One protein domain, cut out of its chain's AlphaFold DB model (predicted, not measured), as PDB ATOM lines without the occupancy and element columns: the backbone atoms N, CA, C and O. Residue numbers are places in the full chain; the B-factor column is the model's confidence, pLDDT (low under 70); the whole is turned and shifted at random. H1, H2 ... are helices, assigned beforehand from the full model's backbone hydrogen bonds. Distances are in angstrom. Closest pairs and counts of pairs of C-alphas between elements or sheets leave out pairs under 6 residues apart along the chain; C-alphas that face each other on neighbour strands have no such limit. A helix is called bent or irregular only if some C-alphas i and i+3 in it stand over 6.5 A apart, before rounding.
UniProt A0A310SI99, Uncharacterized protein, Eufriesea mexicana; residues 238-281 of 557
ATOM      1  N   LYS A 238      43.193  50.890  26.755       88.19
ATOM      2  CA  LYS A 238      43.723  50.086  25.634       88.19
ATOM      3  C   LYS A 238      45.158  49.587  25.848       88.19
ATOM      4  O   LYS A 238      45.507  48.536  25.330       88.19
ATOM      5  N   LYS A 239      45.977  50.337  26.594       87.06
ATOM      6  CA  LYS A 239      47.326  49.920  27.009       87.06
ATOM      7  C   LYS A 239      47.278  49.040  28.260       87.06
ATOM      8  O   LYS A 239      48.072  48.123  28.382       87.06
ATOM      9  N   ALA A 240      46.343  49.291  29.176       85.69
ATOM     10  CA  ALA A 240      46.152  48.473  30.371       85.69
ATOM     11  C   ALA A 240      45.765  47.025  30.016       85.69
ATOM     12  O   ALA A 240      46.275  46.094  30.629       85.69
ATOM     13  N   ALA A 241      44.938  46.842  28.982       87.31
ATOM     14  CA  ALA A 241      44.549  45.534  28.454       87.31
ATOM     15  C   ALA A 241      45.661  44.800  27.671       87.31
ATOM     16  O   ALA A 241      45.539  43.600  27.446       87.31
ATOM     17  N   SER A 242      46.724  45.495  27.244       92.19
ATOM     18  CA  SER A 242      47.830  44.917  26.460       92.19
ATOM     19  C   SER A 242      49.116  44.682  27.261       92.19
ATOM     20  O   SER A 242      50.106  44.238  26.686       92.19
ATOM     21  N   LEU A 243      49.147  45.041  28.549       89.06
ATOM     22  CA  LEU A 243      50.312  44.852  29.418       89.06
ATOM     23  C   LEU A 243      50.375  43.422  29.954       89.06
ATOM     24  O   LEU A 243      49.347  42.818  30.263       89.06
ATOM     25  N   THR A 244      51.588  42.902  30.150       91.75
ATOM     26  CA  THR A 244      51.761  41.648  30.888       91.75
ATOM     27  C   THR A 244      51.461  41.855  32.376       91.75
ATOM     28  O   THR A 244      51.545  42.968  32.906       91.75
ATOM     29  N   TRP A 245      51.120  40.775  33.085       81.44
ATOM     30  CA  TRP A 245      50.731  40.833  34.501       81.44
ATOM     31  C   TRP A 245      51.791  41.507  35.394       81.44
ATOM     32  O   TRP A 245      51.462  42.333  36.247       81.44
ATOM     33  N   SER A 246      53.070  41.207  35.145       85.31
ATOM     34  CA  SER A 246      54.222  41.774  35.859       85.31
ATOM     35  C   SER A 246      54.356  43.290  35.672       85.31
ATOM     36  O   SER A 246      54.715  44.012  36.603       85.31
ATOM     37  N   GLU A 247      54.032  43.804  34.485       85.31
ATOM     38  CA  GLU A 247      54.077  45.239  34.189       85.31
ATOM     39  C   GLU A 247      52.839  45.956  34.744       85.31
ATOM     40  O   GLU A 247      52.957  47.019  35.357       85.31
ATOM     41  N   ALA A 248      51.654  45.347  34.617       84.75
ATOM     42  CA  ALA A 248      50.384  45.881  35.115       84.75
ATOM     43  C   ALA A 248      50.388  46.161  36.634       84.75
ATOM     44  O   ALA A 248      49.647  47.028  37.110       84.75
ATOM     45  N   TYR A 249      51.250  45.484  37.400       81.12
ATOM     46  CA  TYR A 249      51.468  45.768  38.819       81.12
ATOM     47  C   TYR A 249      51.937  47.213  39.075       81.12
ATOM     48  O   TYR A 249      51.414  47.896  39.959       81.12
ATOM     49  N   HIS A 250      52.847  47.721  38.238       83.12
ATOM     50  CA  HIS A 250      53.491  49.038  38.356       83.12
ATOM     51  C   HIS A 250      52.600  50.215  37.920       83.12
ATOM     52  O   HIS A 250      52.997  51.383  38.008       83.12
ATOM     53  N   HIS A 251      51.390  49.921  37.442       84.88
ATOM     54  CA  HIS A 251      50.486  50.889  36.842       84.88
ATOM     55  C   HIS A 251      49.145  50.954  37.572       84.88
ATOM     56  O   HIS A 251      48.577  49.937  37.958       84.88
ATOM     57  N   LYS A 252      48.617  52.170  37.736       86.19
ATOM     58  CA  LYS A 252      47.312  52.438  38.347       86.19
ATOM     59  C   LYS A 252      46.277  52.728  37.261       86.19
ATOM     60  O   LYS A 252      46.410  53.705  36.523       86.19
ATOM     61  N   PHE A 253      45.240  51.897  37.199       85.31
ATOM     62  CA  PHE A 253      44.075  52.055  36.326       85.31
ATOM     63  C   PHE A 253      42.810  51.517  37.021       85.31
ATOM     64  O   PHE A 253      42.907  50.787  38.010       85.31
ATOM     65  N   HIS A 254      41.624  51.899  36.539       79.31
ATOM     66  CA  HIS A 254      40.354  51.387  37.060       79.31
ATOM     67  C   HIS A 254      40.225  49.870  36.808       79.31
ATOM     68  O   HIS A 254      40.716  49.365  35.804       79.31
ATOM     69  N   GLY A 255      39.623  49.131  37.743       73.81
ATOM     70  CA  GLY A 255      39.516  47.667  37.682       73.81
ATOM     71  C   GLY A 255      40.797  46.886  38.026       73.81
ATOM     72  O   GLY A 255      40.709  45.688  38.276       73.81
ATOM     73  N   ILE A 256      41.975  47.524  38.119       78.44
ATOM     74  CA  ILE A 256      43.238  46.833  38.454       78.44
ATOM     75  C   ILE A 256      43.517  46.886  39.967       78.44
ATOM     76  O   ILE A 256      44.354  47.663  40.452       78.44
ATOM     77  N   HIS A 257      42.801  46.037  40.703       69.94
ATOM     78  CA  HIS A 257      42.867  45.897  42.161       69.94
ATOM     79  C   HIS A 257      44.032  44.998  42.600       69.94
ATOM     80  O   HIS A 257      43.893  43.780  42.678       69.94
ATOM     81  N   TYR A 258      45.175  45.610  42.924       76.00
ATOM     82  CA  TYR A 258      46.307  44.944  43.580       76.00
ATOM     83  C   TYR A 258      46.709  45.702  44.840       76.00
ATOM     84  O   TYR A 258      46.695  46.939  44.857       76.00
ATOM     85  N   ASN A 259      47.158  44.961  45.855       79.31
ATOM     86  CA  ASN A 259      47.764  45.532  47.049       79.31
ATOM     87  C   ASN A 259      49.174  46.076  46.745       79.31
ATOM     88  O   ASN A 259      50.177  45.409  46.972       79.31
ATOM     89  N   ARG A 260      49.237  47.298  46.204       81.19
ATOM     90  CA  ARG A 260      50.496  47.994  45.880       81.19
ATOM     91  C   ARG A 260      51.136  48.687  47.088       81.19
ATOM     92  O   ARG A 260      52.308  49.039  47.036       81.19
ATOM     93  N   ASN A 261      50.347  48.972  48.125       85.19
ATOM     94  CA  ASN A 261      50.716  49.792  49.278       85.19
ATOM     95  C   ASN A 261      49.644  49.621  50.366       85.19
ATOM     96  O   ASN A 261      48.459  49.720  50.053       85.19
ATOM     97  N   LYS A 262      50.042  49.501  51.638       89.94
ATOM     98  CA  LYS A 262      49.154  49.438  52.816       89.94
ATOM     99  C   LYS A 262      48.013  50.471  52.801       89.94
ATOM    100  O   LYS A 262      46.903  50.176  53.239       89.94
ATOM    101  N   ALA A 263      48.247  51.663  52.244       89.25
ATOM    102  CA  ALA A 263      47.212  52.690  52.104       89.25
ATOM    103  C   ALA A 263      45.989  52.249  51.262       89.25
ATOM    104  O   ALA A 263      44.879  52.725  51.515       89.25
ATOM    105  N   ILE A 264      46.160  51.338  50.291       88.31
ATOM    106  CA  ILE A 264      45.049  50.781  49.505       88.31
ATOM    107  C   ILE A 264      44.311  49.666  50.261       88.31
ATOM    108  O   ILE A 264      43.086  49.618  50.192       88.31
ATOM    109  N   GLU A 265      45.011  48.851  51.065       89.31
ATOM    110  CA  GLU A 265      44.376  47.870  51.965       89.31
ATOM    111  C   GLU A 265      43.434  48.563  52.952       89.31
ATOM    112  O   GLU A 265      42.286  48.157  53.144       89.31
ATOM    113  N   GLU A 266      43.917  49.642  53.576       91.44
ATOM    114  CA  GLU A 266      43.124  50.433  54.508       91.44
ATOM    115  C   GLU A 266      41.944  51.094  53.789       91.44
ATOM    116  O   GLU A 266      40.829  51.060  54.311       91.44
ATOM    117  N   PHE A 267      42.136  51.608  52.569       90.94
ATOM    118  CA  PHE A 267      41.051  52.159  51.757       90.94
ATOM    119  C   PHE A 267      39.971  51.114  51.422       90.94
ATOM    120  O   PHE A 267      38.785  51.401  51.603       90.94
ATOM    121  N   GLU A 268      40.328  49.904  50.988       88.38
ATOM    122  CA  GLU A 268      39.352  48.847  50.679       88.38
ATOM    123  C   GLU A 268      38.668  48.325  51.959       88.38
ATOM    124  O   GLU A 268      37.443  48.184  52.005       88.38
ATOM    125  N   SER A 269      39.414  48.178  53.061       89.88
ATOM    126  CA  SER A 269      38.874  47.852  54.392       89.88
ATOM    127  C   SER A 269      37.883  48.906  54.909       89.88
ATOM    128  O   SER A 269      36.900  48.575  55.580       89.88
ATOM    129  N   LEU A 270      38.132  50.187  54.630       89.50
ATOM    130  CA  LEU A 270      37.248  51.301  54.974       89.50
ATOM    131  C   LEU A 270      36.062  51.413  54.003       89.50
ATOM    132  O   LEU A 270      34.964  51.749  54.443       89.50
ATOM    133  N   THR A 271      36.236  51.051  52.731       87.00
ATOM    134  CA  THR A 271      35.161  50.998  51.725       87.00
ATOM    135  C   THR A 271      34.131  49.930  52.084       87.00
ATOM    136  O   THR A 271      32.939  50.229  52.113       87.00
ATOM    137  N   SER A 272      34.567  48.739  52.503       85.19
ATOM    138  CA  SER A 272      33.669  47.700  53.026       85.19
ATOM    139  C   SER A 272      32.836  48.202  54.216       85.19
ATOM    140  O   SER A 272      31.614  48.069  54.222       85.19
ATOM    141  N   LYS A 273      33.469  48.887  55.181       84.25
ATOM    142  CA  LYS A 273      32.787  49.492  56.345       84.25
ATOM    143  C   LYS A 273      31.854  50.648  55.956       84.25
ATOM    144  O   LYS A 273      30.874  50.903  56.655       84.25
ATOM    145  N   LEU A 274      32.144  51.363  54.867       84.25
ATOM    146  CA  LEU A 274      31.258  52.379  54.300       84.25
ATOM    147  C   LEU A 274      29.999  51.709  53.729       84.25
ATOM    148  O   LEU A 274      28.890  52.069  54.117       84.25
ATOM    149  N   CYS A 275      30.155  50.677  52.898       79.88
ATOM    150  CA  CYS A 275      29.041  49.890  52.366       79.88
ATOM    151  C   CYS A 275      28.162  49.301  53.486       79.88
ATOM    152  O   CYS A 275      26.945  49.476  53.450       79.88
ATOM    153  N   GLU A 276      28.757  48.700  54.523       78.19
ATOM    154  CA  GLU A 276      28.031  48.194  55.700       78.19
ATOM    155  C   GLU A 276      27.190  49.277  56.401       78.19
ATOM    156  O   GLU A 276      26.028  49.037  56.735       78.19
ATOM    157  N   ARG A 277      27.755  50.478  56.616       72.44
ATOM    158  CA  ARG A 277      27.082  51.587  57.323       72.44
ATOM    159  C   ARG A 277      25.854  52.128  56.591       72.44
ATOM    160  O   ARG A 277      24.905  52.534  57.260       72.44
ATOM    161  N   TYR A 278      25.889  52.183  55.259       69.31
ATOM    162  CA  TYR A 278      24.837  52.812  54.451       69.31
ATOM    163  C   TYR A 278      23.857  51.780  53.862       69.31
ATOM    164  O   TYR A 278      22.659  51.843  54.136       69.31
ATOM    165  N   ILE A 279      24.351  50.760  53.150       66.06
ATOM    166  CA  ILE A 279      23.513  49.763  52.451       66.06
ATOM    167  C   ILE A 279      22.773  48.854  53.457       66.06
ATOM    168  O   ILE A 279      21.617  48.469  53.257       66.06
ATOM    169  N   GLY A 280      23.408  48.566  54.600       55.66
ATOM    170  CA  GLY A 280      22.795  47.818  55.704       55.66
ATOM    171  C   GLY A 280      21.663  48.562  56.431       55.66
ATOM    172  O   GLY A 280      20.895  47.931  57.159       55.66
ATOM    173  N   ALA A 281      21.538  49.882  56.242       53.19
ATOM    174  CA  ALA A 281      20.479  50.696  56.840       53.19
ATOM    175  C   ALA A 281      19.258  50.841  55.916       53.19
ATOM    176  O   ALA A 281      18.125  50.756  56.383       53.19
TER     177      ALA A 281
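Overview. This is residues 238 to 281 of the 557 residues of an uncharacterized protein of Eufriesea mexicana (UniProt A0A310SI99). A long helix, H2, sticks out as an arm, and a loosely looped stretch with the one-turn helix H1 lies away from it, joined to it by a winding link. Residues 261 to 267 and 269 to 281 stand free, and nearly the whole of H2 is in them. The printed part has 44 residues with two named helices, H1 then H2 along the chain, and no named strand; the class is all helix. It is only just loose, close to extended, with a radius of gyration of the C-alphas of 13.9 A, and its outline is flat, spanning 41 by 22 by 11 A.

Along the chain. Find C-alpha 262 at (49.154, 49.438, 52.816); from there H2, residues 262 to 281, runs 29.0 A to C-alpha 281 at (20.479, 50.696, 56.840), and you will see x fall along it. Then go back to C-alpha 245 at (50.731, 40.833, 34.501), where H1, residues 245 to 248, begins; it measures 5.1 A from first to last C-alpha.

Arrangement. Begin at H2, which is not bent. In its backbone 15 of 16 O i to N i+4 pairs are within hydrogen-bond range. H1 is too short for such a pair, and its one O i to N i+3 pair is within range. H1 and H2 are apart, with no C-alpha of the one within 8 A of the other. Between them look at residues 249 to 261, a long link of 13 residues.

Size, cuts and confidence. The C-alphas farthest apart are those of Thr 244 and Ala 281, at 41.6 A. The printed part, residues 238 to 281, has no cut. Look in the B-factor column for the model's confidence: the mean pLDDT of the printed part is 82.4, and residue 257 and residues 278 to 281 are under 70.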